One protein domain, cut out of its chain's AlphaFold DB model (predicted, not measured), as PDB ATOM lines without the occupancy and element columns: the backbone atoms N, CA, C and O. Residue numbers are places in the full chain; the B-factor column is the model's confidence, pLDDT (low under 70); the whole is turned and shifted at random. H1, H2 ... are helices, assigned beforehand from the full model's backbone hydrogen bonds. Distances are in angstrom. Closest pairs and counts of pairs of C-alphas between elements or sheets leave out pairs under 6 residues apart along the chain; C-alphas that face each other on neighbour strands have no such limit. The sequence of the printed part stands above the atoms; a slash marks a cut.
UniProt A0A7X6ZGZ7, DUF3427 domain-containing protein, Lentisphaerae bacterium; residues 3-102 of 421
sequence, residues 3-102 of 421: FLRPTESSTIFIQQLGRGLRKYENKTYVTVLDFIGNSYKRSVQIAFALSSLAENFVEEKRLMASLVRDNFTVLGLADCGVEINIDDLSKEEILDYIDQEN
ATOM      1  N   PHE A   3     198.102 206.304 109.320       83.12
ATOM      2  CA  PHE A   3     197.206 205.985 110.425       83.12
ATOM      3  C   PHE A   3     195.853 205.485 109.907       83.12
ATOM      4  O   PHE A   3     194.999 206.268 109.499       83.12
ATOM      5  N   LEU A   4     195.661 204.161 109.950       79.81
ATOM      6  CA  LEU A   4     194.435 203.478 109.496       79.81
ATOM      7  C   LEU A   4     193.573 202.923 110.637       79.81
ATOM      8  O   LEU A   4     192.536 202.315 110.385       79.81
ATOM      9  N   ARG A   5     194.026 203.040 111.889       69.69
ATOM     10  CA  ARG A   5     193.319 202.506 113.060       69.69
ATOM     11  C   ARG A   5     192.806 203.654 113.924       69.69
ATOM     12  O   ARG A   5     193.497 204.666 114.012       69.69
ATOM     13  N   PRO A   6     191.654 203.490 114.595       63.00
ATOM     14  CA  PRO A   6     191.203 204.463 115.579       63.00
ATOM     15  C   PRO A   6     192.239 204.575 116.703       63.00
ATOM     16  O   PRO A   6     192.593 203.568 117.320       63.00
ATOM     17  N   THR A   7     192.734 205.785 116.963       60.50
ATOM     18  CA  THR A   7     193.607 206.070 118.108       60.50
ATOM     19  C   THR A   7     192.775 206.753 119.187       60.50
ATOM     20  O   THR A   7     192.288 207.860 118.992       60.50
ATOM     21  N   GLU A   8     192.580 206.085 120.324       64.62
ATOM     22  CA  GLU A   8     191.667 206.542 121.387       64.62
ATOM     23  C   GLU A   8     192.329 207.455 122.439       64.62
ATOM     24  O   GLU A   8     191.758 207.672 123.507       64.62
ATOM     25  N   SER A   9     193.542 207.949 122.173       66.88
ATOM     26  CA  SER A   9     194.364 208.702 123.127       66.88
ATOM     27  C   SER A   9     195.356 209.618 122.409       66.88
ATOM     28  O   SER A   9     196.090 209.153 121.532       66.88
ATOM     29  N   SER A  10     195.430 210.883 122.831       70.38
ATOM     30  CA  SER A  10     196.456 211.846 122.407       70.38
ATOM     31  C   SER A  10     197.880 211.324 122.649       70.38
ATOM     32  O   SER A  10     198.704 211.345 121.737       70.38
ATOM     33  N   THR A  11     198.153 210.736 123.820       71.06
ATOM     34  CA  THR A  11     199.448 210.122 124.163       71.06
ATOM     35  C   THR A  11     199.849 209.037 123.155       71.06
ATOM     36  O   THR A  11     200.972 209.033 122.654       71.06
ATOM     37  N   ILE A  12     198.933 208.123 122.799       73.88
ATOM     38  CA  ILE A  12     199.217 207.056 121.818       73.88
ATOM     39  C   ILE A  12     199.468 207.651 120.425       73.88
ATOM     40  O   ILE A  12     200.359 207.184 119.710       73.88
ATOM     41  N   PHE A  13     198.706 208.680 120.044       77.12
ATOM     42  CA  PHE A  13     198.873 209.371 118.767       77.12
ATOM     43  C   PHE A  13     200.260 210.015 118.651       77.12
ATOM     44  O   PHE A  13     200.995 209.702 117.710       77.12
ATOM     45  N   ILE A  14     200.659 210.823 119.640       76.81
ATOM     46  CA  ILE A  14     201.977 211.474 119.683       76.81
ATOM     47  C   ILE A  14     203.090 210.423 119.639       76.81
ATOM     48  O   ILE A  14     204.062 210.566 118.899       76.81
ATOM     49  N   GLN A  15     202.928 209.306 120.352       76.06
ATOM     50  CA  GLN A  15     203.929 208.241 120.373       76.06
ATOM     51  C   GLN A  15     204.121 207.584 118.995       76.06
ATOM     52  O   GLN A  15     205.247 207.323 118.558       76.06
ATOM     53  N   GLN A  16     203.023 207.298 118.294       78.31
ATOM     54  CA  GLN A  16     203.076 206.725 116.950       78.31
ATOM     55  C   GLN A  16     203.636 207.729 115.932       78.31
ATOM     56  O   GLN A  16     204.441 207.342 115.078       78.31
ATOM     57  N   LEU A  17     203.283 209.010 116.068       83.56
ATOM     58  CA  LEU A  17     203.833 210.104 115.273       83.56
ATOM     59  C   LEU A  17     205.351 210.232 115.483       83.56
ATOM     60  O   LEU A  17     206.112 210.225 114.514       83.56
ATOM     61  N   GLY A  18     205.811 210.220 116.737       83.81
ATOM     62  CA  GLY A  18     207.218 210.349 117.125       83.81
ATOM     63  C   GLY A  18     208.137 209.286 116.518       83.81
ATOM     64  O   GLY A  18     209.275 209.579 116.145       83.81
ATOM     65  N   ARG A  19     207.647 208.056 116.303       83.69
ATOM     66  CA  ARG A  19     208.403 207.018 115.568       83.69
ATOM     67  C   ARG A  19     208.726 207.455 114.141       83.69
ATOM     68  O   ARG A  19     209.817 207.186 113.642       83.69
ATOM     69  N   GLY A  20     207.780 208.136 113.503       84.81
ATOM     70  CA  GLY A  20     207.926 208.702 112.172       84.81
ATOM     71  C   GLY A  20     208.808 209.940 112.116       84.81
ATOM     72  O   GLY A  20     209.333 210.218 111.046       84.81
ATOM     73  N   LEU A  21     209.015 210.657 113.220       87.00
ATOM     74  CA  LEU A  21     209.779 211.912 113.251       87.00
ATOM     75  C   LEU A  21     211.299 211.716 113.395       87.00
ATOM     76  O   LEU A  21     212.063 212.658 113.207       87.00
ATOM     77  N   ARG A  22     211.777 210.493 113.668       87.94
ATOM     78  CA  ARG A  22     213.221 210.211 113.787       87.94
ATOM     79  C   ARG A  22     213.982 210.583 112.507       87.94
ATOM     80  O   ARG A  22     213.554 210.223 111.402       87.94
ATOM     81  N   LYS A  23     215.121 211.268 112.669       88.75
ATOM     82  CA  LYS A  23     216.047 211.607 111.576       88.75
ATOM     83  C   LYS A  23     216.712 210.339 111.036       88.75
ATOM     84  O   LYS A  23     217.033 209.432 111.802       88.75
ATOM     85  N   TYR A  24     216.899 210.277 109.722       91.38
ATOM     86  CA  TYR A  24     217.567 209.173 109.036       91.38
ATOM     87  C   TYR A  24     218.244 209.697 107.766       91.38
ATOM     88  O   TYR A  24     217.765 210.667 107.177       91.38
ATOM     89  N   GLU A  25     219.348 209.076 107.345       92.38
ATOM     90  CA  GLU A  25     220.027 209.457 106.103       92.38
ATOM     91  C   GLU A  25     219.073 209.322 104.903       92.38
ATOM     92  O   GLU A  25     218.297 208.373 104.813       92.38
ATOM     93  N   ASN A  26     219.108 210.290 103.983       90.75
ATOM     94  CA  ASN A  26     218.230 210.368 102.802       90.75
ATOM     95  C   ASN A  26     216.724 210.538 103.086       90.75
ATOM     96  O   ASN A  26     215.902 210.353 102.191       90.75
ATOM     97  N   LYS A  27     216.344 210.932 104.305       91.56
ATOM     98  CA  LYS A  27     214.967 211.297 104.653       91.56
ATOM     99  C   LYS A  27     214.875 212.803 104.906       91.56
ATOM    100  O   LYS A  27     215.237 213.272 105.982       91.56
ATOM    101  N   THR A  28     214.385 213.549 103.919       89.62
ATOM    102  CA  THR A  28     214.227 215.013 103.989       89.62
ATOM    103  C   THR A  28     213.010 215.441 104.807       89.62
ATOM    104  O   THR A  28     213.082 216.430 105.526       89.62
ATOM    105  N   TYR A  29     211.915 214.681 104.744       90.50
ATOM    106  CA  TYR A  29     210.694 214.911 105.520       90.50
ATOM    107  C   TYR A  29     209.956 213.593 105.791       90.50
ATOM    108  O   TYR A  29     210.334 212.521 105.307       90.50
ATOM    109  N   VAL A  30     208.893 213.656 106.594       91.06
ATOM    110  CA  VAL A  30     207.951 212.550 106.778       91.06
ATOM    111  C   VAL A  30     206.549 213.013 106.412       91.06
ATOM    112  O   VAL A  30     206.006 213.913 107.034       91.06
ATOM    113  N   THR A  31     205.934 212.369 105.423       91.06
ATOM    114  CA  THR A  31     204.502 212.556 105.167       91.06
ATOM    115  C   THR A  31     203.711 211.673 106.118       91.06
ATOM    116  O   THR A  31     203.952 210.460 106.216       91.06
ATOM    117  N   VAL A  32     202.775 212.281 106.833       88.25
ATOM    118  CA  VAL A  32     201.844 211.611 107.734       88.25
ATOM    119  C   VAL A  32     200.464 211.706 107.105       88.25
ATOM    120  O   VAL A  32     199.990 212.800 106.840       88.25
ATOM    121  N   LEU A  33     199.845 210.560 106.837       88.19
ATOM    122  CA  LEU A  33     198.480 210.490 106.330       88.19
ATOM    123  C   LEU A  33     197.612 209.851 107.405       88.19
ATOM    124  O   LEU A  33     197.793 208.673 107.734       88.19
ATOM    125  N   ASP A  34     196.701 210.637 107.964       82.12
ATOM    126  CA  ASP A  34     195.690 210.164 108.897       82.12
ATOM    127  C   ASP A  34     194.343 210.071 108.179       82.12
ATOM    128  O   ASP A  34     193.823 211.068 107.690       82.12
ATOM    129  N   PHE A  35     193.808 208.854 108.076       79.25
ATOM    130  CA  PHE A  35     192.480 208.630 107.523       79.25
ATOM    131  C   PHE A  35     191.456 208.708 108.650       79.25
ATOM    132  O   PHE A  35     191.321 207.770 109.449       79.25
ATOM    133  N   ILE A  36     190.728 209.821 108.692       68.56
ATOM    134  CA  ILE A  36     189.600 210.035 109.590       68.56
ATOM    135  C   ILE A  36     188.413 209.217 109.057       68.56
ATOM    136  O   ILE A  36     187.926 209.434 107.954       68.56
ATOM    137  N   GLY A  37     188.009 208.187 109.807       63.69
ATOM    138  CA  GLY A  37     186.756 207.449 109.587       63.69
ATOM    139  C   GLY A  37     185.711 207.837 110.639       63.69
ATOM    140  O   GLY A  37     185.998 208.700 111.460       63.69
ATOM    141  N   ASN A  38     184.566 207.139 110.702       58.31
ATOM    142  CA  ASN A  38     183.399 207.418 111.581       58.31
ATOM    143  C   ASN A  38     183.647 207.415 113.121       58.31
ATOM    144  O   ASN A  38     182.720 207.216 113.907       58.31
ATOM    145  N   SER A  39     184.885 207.568 113.596       61.50
ATOM    146  CA  SER A  39     185.256 207.683 115.006       61.50
ATOM    147  C   SER A  39     185.678 209.122 115.325       61.50
ATOM    148  O   SER A  39     186.854 209.421 115.499       61.50
ATOM    149  N   TYR A  40     184.698 210.017 115.433       64.62
ATOM    150  CA  TYR A  40     184.887 211.468 115.612       64.62
ATOM    151  C   TYR A  40     185.619 211.858 116.908       64.62
ATOM    152  O   TYR A  40     186.353 212.844 116.952       64.62
ATOM    153  N   LYS A  41     185.535 211.007 117.941       64.12
ATOM    154  CA  LYS A  41     186.340 211.119 119.169       64.12
ATOM    155  C   LYS A  41     187.849 211.170 118.875       64.12
ATOM    156  O   LYS A  41     188.584 211.842 119.591       64.12
ATOM    157  N   ARG A  42     188.318 210.478 117.828       67.75
ATOM    158  CA  ARG A  42     189.731 210.442 117.414       67.75
ATOM    159  C   ARG A  42     190.195 211.785 116.877       67.75
ATOM    160  O   ARG A  42     191.239 212.275 117.289       67.75
ATOM    161  N   SER A  43     189.444 212.356 115.945       66.50
ATOM    162  CA  SER A  43     189.850 213.563 115.228       66.50
ATOM    163  C   SER A  43     190.011 214.739 116.190       66.50
ATOM    164  O   SER A  43     190.945 215.528 116.071       66.50
ATOM    165  N   VAL A  44     189.191 214.767 117.243       69.44
ATOM    166  CA  VAL A  44     189.347 215.737 118.324       69.44
ATOM    167  C   VAL A  44     190.556 215.453 119.218       69.44
ATOM    168  O   VAL A  44     191.266 216.381 119.576       69.44
ATOM    169  N   GLN A  45     190.869 214.194 119.536       67.75
ATOM    170  CA  GLN A  45     192.101 213.853 120.269       67.75
ATOM    171  C   GLN A  45     193.370 214.253 119.502       67.75
ATOM    172  O   GLN A  45     194.353 214.669 120.113       67.75
ATOM    173  N   ILE A  46     193.340 214.166 118.170       70.12
ATOM    174  CA  ILE A  46     194.411 214.666 117.302       70.12
ATOM    175  C   ILE A  46     194.467 216.189 117.371       70.12
ATOM    176  O   ILE A  46     195.545 216.735 117.587       70.12
ATOM    177  N   ALA A  47     193.323 216.868 117.254       71.19
ATOM    178  CA  ALA A  47     193.266 218.317 117.397       71.19
ATOM    179  C   ALA A  47     193.848 218.767 118.747       71.19
ATOM    180  O   ALA A  47     194.690 219.656 118.761       71.19
ATOM    181  N   PHE A  48     193.509 218.096 119.852       69.50
ATOM    182  CA  PHE A  48     194.097 218.352 121.172       69.50
ATOM    183  C   PHE A  48     195.611 218.124 121.206       69.50
ATOM    184  O   PHE A  48     196.343 218.981 121.686       69.50
ATOM    185  N   ALA A  49     196.089 216.999 120.670       70.38
ATOM    186  CA  ALA A  49     197.516 216.676 120.642       70.38
ATOM    187  C   ALA A  49     198.344 217.653 119.790       70.38
ATOM    188  O   ALA A  49     199.503 217.918 120.091       70.38
ATOM    189  N   LEU A  50     197.774 218.167 118.700       71.56
ATOM    190  CA  LEU A  50     198.420 219.180 117.865       71.56
ATOM    191  C   LEU A  50     198.360 220.556 118.521       71.56
ATOM    192  O   LEU A  50     199.286 221.347 118.414       71.56
ATOM    193  N   SER A  51     197.284 220.825 119.242       67.19
ATOM    194  CA  SER A  51     197.082 222.083 119.945       67.19
ATOM    195  C   SER A  51     197.942 222.253 121.176       67.19
ATOM    196  O   SER A  51     198.330 223.372 121.488       67.19
ATOM    197  N   SER A  52     198.296 221.158 121.848       65.19
ATOM    198  CA  SER A  52     199.277 221.196 122.932       65.19
ATOM    199  C   SER A  52     200.670 221.628 122.460       65.19
ATOM    200  O   SER A  52     201.537 221.860 123.294       65.19
ATOM    201  N   LEU A  53     200.905 221.742 121.144       63.91
ATOM    202  CA  LEU A  53     202.113 222.362 120.593       63.91
ATOM    203  C   LEU A  53     202.092 223.896 120.695       63.91
ATOM    204  O   LEU A  53     203.137 224.518 120.526       63.91
ATOM    205  N   ALA A  54     200.935 224.516 120.944       58.56
ATOM    206  CA  ALA A  54     200.837 225.954 121.146       58.56
ATOM    207  C   ALA A  54     201.379 226.341 122.531       58.56
ATOM    208  O   ALA A  54     201.001 225.759 123.552       58.56
ATOM    209  N   GLU A  55     202.246 227.353 122.586       49.59
ATOM    210  CA  GLU A  55     202.723 227.887 123.861       49.59
ATOM    211  C   GLU A  55     201.553 228.458 124.680       49.59
ATOM    212  O   GLU A  55     200.716 229.200 124.167       49.59
ATOM    213  N   ASN A  56     201.500 228.129 125.976       50.22
ATOM    214  CA  ASN A  56     200.460 228.578 126.915       50.22
ATOM    215  C   ASN A  56     199.030 228.142 126.549       50.22
ATOM    216  O   ASN A  56     198.062 228.827 126.893       50.22
ATOM    217  N   PHE A  57     198.892 226.999 125.874       50.62
ATOM    218  CA  PHE A  57     197.596 226.474 125.477       50.62
ATOM    219  C   PHE A  57     196.667 226.238 126.683       50.62
ATOM    220  O   PHE A  57     196.914 225.385 127.536       50.62
ATOM    221  N   VAL A  58     195.566 226.989 126.738       52.50
ATOM    222  CA  VAL A  58     194.387 226.619 127.525       52.50
ATOM    223  C   VAL A  58     193.526 225.783 126.605       52.50
ATOM    224  O   VAL A  58     193.192 226.257 125.523       52.50
ATOM    225  N   GLU A  59     193.155 224.577 127.042       56.59
ATOM    226  CA  GLU A  59     192.188 223.690 126.379       56.59
ATOM    227  C   GLU A  59     190.778 224.321 126.295       56.59
ATOM    228  O   GLU A  59     189.807 223.807 126.848       56.59
ATOM    229  N   GLU A  60     190.664 225.465 125.617       62.97
ATOM    230  CA  GLU A  60     189.419 226.150 125.305       62.97
ATOM    231  C   GLU A  60     188.887 225.610 123.979       62.97
ATOM    232  O   GLU A  60     189.566 225.647 122.946       62.97
ATOM    233  N   LYS A  61     187.634 225.149 123.982       68.62
ATOM    234  CA  LYS A  61     186.994 224.568 122.792       68.62
ATOM    235  C   LYS A  61     187.043 225.486 121.584       68.62
ATOM    236  O   LYS A  61     187.193 225.021 120.462       68.62
ATOM    237  N   ARG A  62     186.897 226.793 121.794       66.81
ATOM    238  CA  ARG A  62     186.853 227.758 120.693       66.81
ATOM    239  C   ARG A  62     188.219 227.984 120.062       66.81
ATOM    240  O   ARG A  62     188.270 228.119 118.845       66.81
ATOM    241  N   LEU A  63     189.286 227.987 120.863       67.81
ATOM    242  CA  LEU A  63     190.654 228.001 120.348       67.81
ATOM    243  C   LEU A  63     190.938 226.700 119.576       67.81
ATOM    244  O   LEU A  63     191.563 226.714 118.525       67.81
ATOM    245  N   MET A  64     190.385 225.567 120.026       73.94
ATOM    246  CA  MET A  64     190.451 224.300 119.276       73.94
ATOM    247  C   MET A  64     189.723 224.354 117.959       73.94
ATOM    248  O   MET A  64     190.290 224.025 116.918       73.94
ATOM    249  N   ALA A  65     188.486 224.822 117.993       76.56
ATOM    250  CA  ALA A  65     187.699 224.992 116.799       76.56
ATOM    251  C   ALA A  65     188.395 225.938 115.810       76.56
ATOM    252  O   ALA A  65     188.348 225.707 114.606       76.56
ATOM    253  N   SER A  66     189.074 226.981 116.284       72.75
ATOM    254  CA  SER A  66     189.783 227.892 115.394       72.75
ATOM    255  C   SER A  66     191.042 227.303 114.780       72.75
ATOM    256  O   SER A  66     191.176 227.366 113.561       72.75
ATOM    257  N   LEU A  67     191.902 226.667 115.582       77.50
ATOM    258  CA  LEU A  67     193.114 226.019 115.070       77.50
ATOM    259  C   LEU A  67     192.772 224.909 114.063       77.50
ATOM    260  O   LEU A  67     193.448 224.724 113.057       77.50
ATOM    261  N   VAL A  68     191.664 224.193 114.270       83.75
ATOM    262  CA  VAL A  68     191.176 223.215 113.286       83.75
ATOM    263  C   VAL A  68     190.717 223.901 111.993       83.75
ATOM    264  O   VAL A  68     191.049 223.433 110.901       83.75
ATOM    265  N   ARG A  69     189.969 225.013 112.082       83.81
ATOM    266  CA  ARG A  69     189.490 225.758 110.899       83.81
ATOM    267  C   ARG A  69     190.651 226.253 110.038       83.81
ATOM    268  O   ARG A  69     190.589 226.111 108.813       83.81
ATOM    269  N   ASP A  70     191.700 226.779 110.666       83.94
ATOM    270  CA  ASP A  70     192.848 227.393 109.989       83.94
ATOM    271  C   ASP A  70     193.999 226.427 109.658       83.94
ATOM    272  O   ASP A  70     195.040 226.872 109.174       83.94
ATOM    273  N   ASN A  71     193.821 225.116 109.869       84.19
ATOM    274  CA  ASN A  71     194.873 224.106 109.697       84.19
ATOM    275  C   ASN A  71     196.118 224.335 110.580       84.19
ATOM    276  O   ASN A  71     197.230 223.993 110.181       84.19
ATOM    277  N   PHE A  72     195.948 224.892 111.778       81.88
ATOM    278  CA  PHE A  72     197.010 225.221 112.729       81.88
ATOM    279  C   PHE A  72     198.041 226.220 112.187       81.88
ATOM    280  O   PHE A  72     199.139 226.341 112.736       81.88
ATOM    281  N   THR A  73     197.718 226.943 111.112       81.81
ATOM    282  CA  THR A  73     198.659 227.857 110.441       81.81
ATOM    283  C   THR A  73     199.104 228.989 111.362       81.81
ATOM    284  O   THR A  73     200.271 229.376 111.358       81.81
ATOM    285  N   VAL A  74     198.199 229.441 112.227       74.81
ATOM    286  CA  VAL A  74     198.415 230.493 113.225       74.81
ATOM    287  C   VAL A  74     199.454 230.115 114.294       74.81
ATOM    288  O   VAL A  74     200.001 230.996 114.952       74.81
ATOM    289  N   LEU A  75     199.793 228.828 114.440       72.88
ATOM    290  CA  LEU A  75     200.868 228.384 115.336       72.88
ATOM    291  C   LEU A  75     202.279 228.630 114.777       72.88
ATOM    292  O   LEU A  75     203.255 228.335 115.463       72.88
ATOM    293  N   GLY A  76     202.419 229.099 113.531       72.88
ATOM    294  CA  GLY A  76     203.730 229.363 112.923       72.88
ATOM    295  C   GLY A  76     204.571 228.103 112.678       72.88
ATOM    296  O   GLY A  76     205.765 228.184 112.412       72.88
ATOM    297  N   LEU A  77     203.968 226.909 112.735       79.88
ATOM    298  CA  LEU A  77     204.679 225.630 112.577       79.88
ATOM    299  C   LEU A  77     205.365 225.481 111.206       79.88
ATOM    300  O   LEU A  77     206.349 224.746 111.083       79.88
ATOM    301  N   ALA A  78     204.890 226.217 110.199       82.00
ATOM    302  CA  ALA A  78     205.502 226.281 108.877       82.00
ATOM    303  C   ALA A  78     206.942 226.827 108.924       82.00
ATOM    304  O   ALA A  78     207.794 226.339 108.180       82.00
ATOM    305  N   ASP A  79     207.251 227.741 109.853       79.94
ATOM    306  CA  ASP A  79     208.606 228.282 110.047       79.94
ATOM    307  C   ASP A  79     209.589 227.200 110.528       79.94
ATOM    308  O   ASP A  79     210.792 227.256 110.270       79.94
ATOM    309  N   CYS A  80     209.055 226.157 111.167       77.38
ATOM    310  CA  CYS A  80     209.777 224.964 111.598       77.38
ATOM    311  C   CYS A  80     209.733 223.825 110.558       77.38
ATOM    312  O   CYS A  80     210.184 222.713 110.842       77.38
ATOM    313  N   GLY A  81     209.195 224.078 109.359       82.50
ATOM    314  CA  GLY A  81     209.056 223.092 108.283       82.50
ATOM    315  C   GLY A  81     207.951 222.057 108.517       82.50
ATOM    316  O   GLY A  81     208.031 220.951 107.976       82.50
ATOM    317  N   VAL A  82     206.948 222.379 109.341       86.56
ATOM    318  CA  VAL A  82     205.805 221.509 109.637       86.56
ATOM    319  C   VAL A  82     204.536 222.107 109.038       86.56
ATOM    320  O   VAL A  82     204.132 223.213 109.380       86.56
ATOM    321  N   GLU A  83     203.872 221.338 108.179       88.44
ATOM    322  CA  GLU A  83     202.589 221.702 107.579       88.44
ATOM    323  C   GLU A  83     201.515 220.700 107.994       88.44
ATOM    324  O   GLU A  83     201.716 219.482 107.936       88.44
ATOM    325  N   ILE A  84     200.358 221.218 108.395       88.00
ATOM    326  CA  ILE A  84     199.184 220.432 108.766       88.00
ATOM    327  C   ILE A  84     198.085 220.788 107.773       88.00
ATOM    328  O   ILE A  84     197.891 221.951 107.447       88.00
ATOM    329  N   ASN A  85     197.390 219.781 107.254       88.75
ATOM    330  CA  ASN A  85     196.291 219.970 106.317       88.75
ATOM    331  C   ASN A  85     195.154 219.031 106.711       88.75
ATOM    332  O   ASN A  85     195.365 217.823 106.821       88.75
ATOM    333  N   ILE A  86     193.967 219.593 106.920       86.50
ATOM    334  CA  ILE A  86     192.738 218.866 107.235       86.50
ATOM    335  C   ILE A  86     191.765 219.114 106.083       86.50
ATOM    336  O   ILE A  86     191.607 220.257 105.648       86.50
ATOM    337  N   ASP A  87     191.146 218.057 105.562       87.50
ATOM    338  CA  ASP A  87     190.121 218.190 104.526       87.50
ATOM    339  C   ASP A  87     188.837 218.828 105.080       87.50
ATOM    340  O   ASP A  87     188.559 218.758 106.278       87.50
ATOM    341  N   ASP A  88     188.054 219.457 104.203       86.31
ATOM    342  CA  ASP A  88     186.898 220.263 104.610       86.31
ATOM    343  C   ASP A  88     185.826 219.447 105.353       86.31
ATOM    344  O   ASP A  88     185.279 219.929 106.344       86.31
ATOM    345  N   LEU A  89     185.577 218.197 104.943       83.19
ATOM    346  CA  LEU A  89     184.602 217.327 105.613       83.19
ATOM    347  C   LEU A  89     185.089 216.940 107.013       83.19
ATOM    348  O   LEU A  89     184.348 217.081 107.985       83.19
ATOM    349  N   SER A  90     186.357 216.542 107.148       80.75
ATOM    350  CA  SER A  90     186.953 216.266 108.458       80.75
ATOM    351  C   SER A  90     186.941 217.493 109.369       80.75
ATOM    352  O   SER A  90     186.754 217.347 110.576       80.75
ATOM    353  N   LYS A  91     187.134 218.706 108.826       85.69
ATOM    354  CA  LYS A  91     187.020 219.943 109.611       85.69
ATOM    355  C   LYS A  91     185.617 220.105 110.170       85.69
ATOM    356  O   LYS A  91     185.492 220.282 111.376       85.69
ATOM    357  N   GLU A  92     184.589 220.039 109.327       83.12
ATOM    358  CA  GLU A  92     183.191 220.156 109.763       83.12
ATOM    359  C   GLU A  92     182.879 219.154 110.886       83.12
ATOM    360  O   GLU A  92     182.402 219.540 111.951       83.12
ATOM    361  N   GLU A  93     183.278 217.895 110.715       77.88
ATOM    362  CA  GLU A  93     183.047 216.837 111.703       77.88
ATOM    363  C   GLU A  93     183.806 217.046 113.026       77.88
ATOM    364  O   GLU A  93     183.252 216.832 114.110       77.88
ATOM    365  N   ILE A  94     185.081 217.454 112.965       79.88
ATOM    366  CA  ILE A  94     185.878 217.780 114.158       79.88
ATOM    367  C   ILE A  94     185.215 218.921 114.928       79.88
ATOM    368  O   ILE A  94     185.112 218.851 116.154       79.88
ATOM    369  N   LEU A  95     184.772 219.961 114.219       81.94
ATOM    370  CA  LEU A  95     184.158 221.147 114.809       81.94
ATOM    371  C   LEU A  95     182.834 220.810 115.491       81.94
ATOM    372  O   LEU A  95     182.653 221.161 116.658       81.94
ATOM    373  N   ASP A  96     181.970 220.053 114.818       80.56
ATOM    374  CA  ASP A  96     180.697 219.600 115.378       80.56
ATOM    375  C   ASP A  96     180.904 218.788 116.665       80.56
ATOM    376  O   ASP A  96     180.187 218.969 117.655       80.56
ATOM    377  N   TYR A  97     181.917 217.915 116.695       78.12
ATOM    378  CA  TYR A  97     182.225 217.120 117.884       78.12
ATOM    379  C   TYR A  97     182.831 217.962 119.015       78.12
ATOM    380  O   TYR A  97     182.460 217.776 120.178       78.12
ATOM    381  N   ILE A  98     183.741 218.898 118.701       77.12
ATOM    382  CA  ILE A  98     184.298 219.844 119.683       77.12
ATOM    383  C   ILE A  98     183.167 220.623 120.357       77.12
ATOM    384  O   ILE A  98     183.149 220.742 121.586       77.12
ATOM    385  N   ASP A  99     182.199 221.107 119.584       75.38
ATOM    386  CA  ASP A  99     181.084 221.885 120.114       75.38
ATOM    387  C   ASP A  99     180.184 221.033 121.024       75.38
ATOM    388  O   ASP A  99     179.847 221.459 122.134       75.38
ATOM    389  N   GLN A 100     179.888 219.788 120.642       77.38
ATOM    390  CA  GLN A 100     178.955 218.918 121.371       77.38
ATOM    391  C   GLN A 100     179.532 218.245 122.636       77.38
ATOM    392  O   GLN A 100     178.776 217.949 123.563       77.38
ATOM    393  N   GLU A 101     180.844 217.998 122.731       76.31
ATOM    394  CA  GLU A 101     181.420 217.148 123.795       76.31
ATOM    395  C   GLU A 101     182.180 217.907 124.881       76.31
ATOM    396  O   GLU A 101     183.006 218.761 124.600       76.31
ATOM    397  N   ASN A 102     181.954 217.588 126.156       75.38
ATOM    398  CA  ASN A 102     182.708 218.185 127.261       75.38
ATOM    399  C   ASN A 102     183.961 217.346 127.583       75.38
ATOM    400  O   ASN A 102     183.871 216.353 128.308       75.38
TER     401      ASN A 102
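AT A GLANCE: This is residues 3 to 102 of the 421 residues of the protein "DUF3427 domain-containing protein" of Lentisphaerae bacterium (UniProt A0A7X6ZGZ7). The longest helix, H5, and H3 lie side by side, running opposite ways, and H2 crosses them both about perpendicularly. H1 slants off from H2, and the loop beyond its end sticks out with residues 23 to 28; the short H4 is set apart from the other helices. The printed part has 100 residues with five named helices, H1 to H5 in chain order, and no named strand: all helix. It is compact, with a radius of gyration of the C-alphas of 13.6 A, but elongated, spanning 45 by 29 by 24 A.

IN THESE COORDINATES: H5, residues 88 to 100, is 18.6 A long and ends with C-alpha 100 at (178.955, 218.918, 121.371). H3 is residues 61 to 69, 12.2 A. H2, residues 40 to 51, is 16.7 A. H1, residues 10 to 21, is 16.2 A and begins with C-alpha 10 at (196.456, 211.846, 122.407). H4 is residues 77 to 80, 5.2 A.

HOW THE PARTS SIT: H2 is the hub, touching three helices. Its residues 40 to 44 touch H5 at 88 degrees, about perpendicular; the closest C-alphas, of Val 44 and Ile 94, are 5.8 A apart. Its residues 47 to 51 touch H3 at 90 degrees, Ala 47 and Val 68 having the closest C-alphas, 6.7 A. H3 and H5 touch at a shallow tilt of 2 degrees, opposite ways, closest at the C-alphas of Ala 65 and Leu 95, 5.6 A. Residues 10 to 14 of H1 touch residues 45 to 49 of H2 at a steep tilt of 63 degrees, closest at the C-alphas of Ser 10 and Gln 45, 5.3 A. The helix packing is mostly crossed, with one shallow tilt among four touching pairs. H4 touches no helix. In H2, H3 and H5 every O i to N i+4 pair is within hydrogen-bond range, in H1 7 of 8; H4 is too short for one.

THE WHOLE: The C-alphas farthest apart, of Glu 25 and Gln 100, are 44.8 A apart. The printed part has no cut. The link from H1 to H2, 18 residues, is long. Mean pLDDT of the printed part is 76.1; 29 residues are under 70, among them 36 to 45 and 51 to 63.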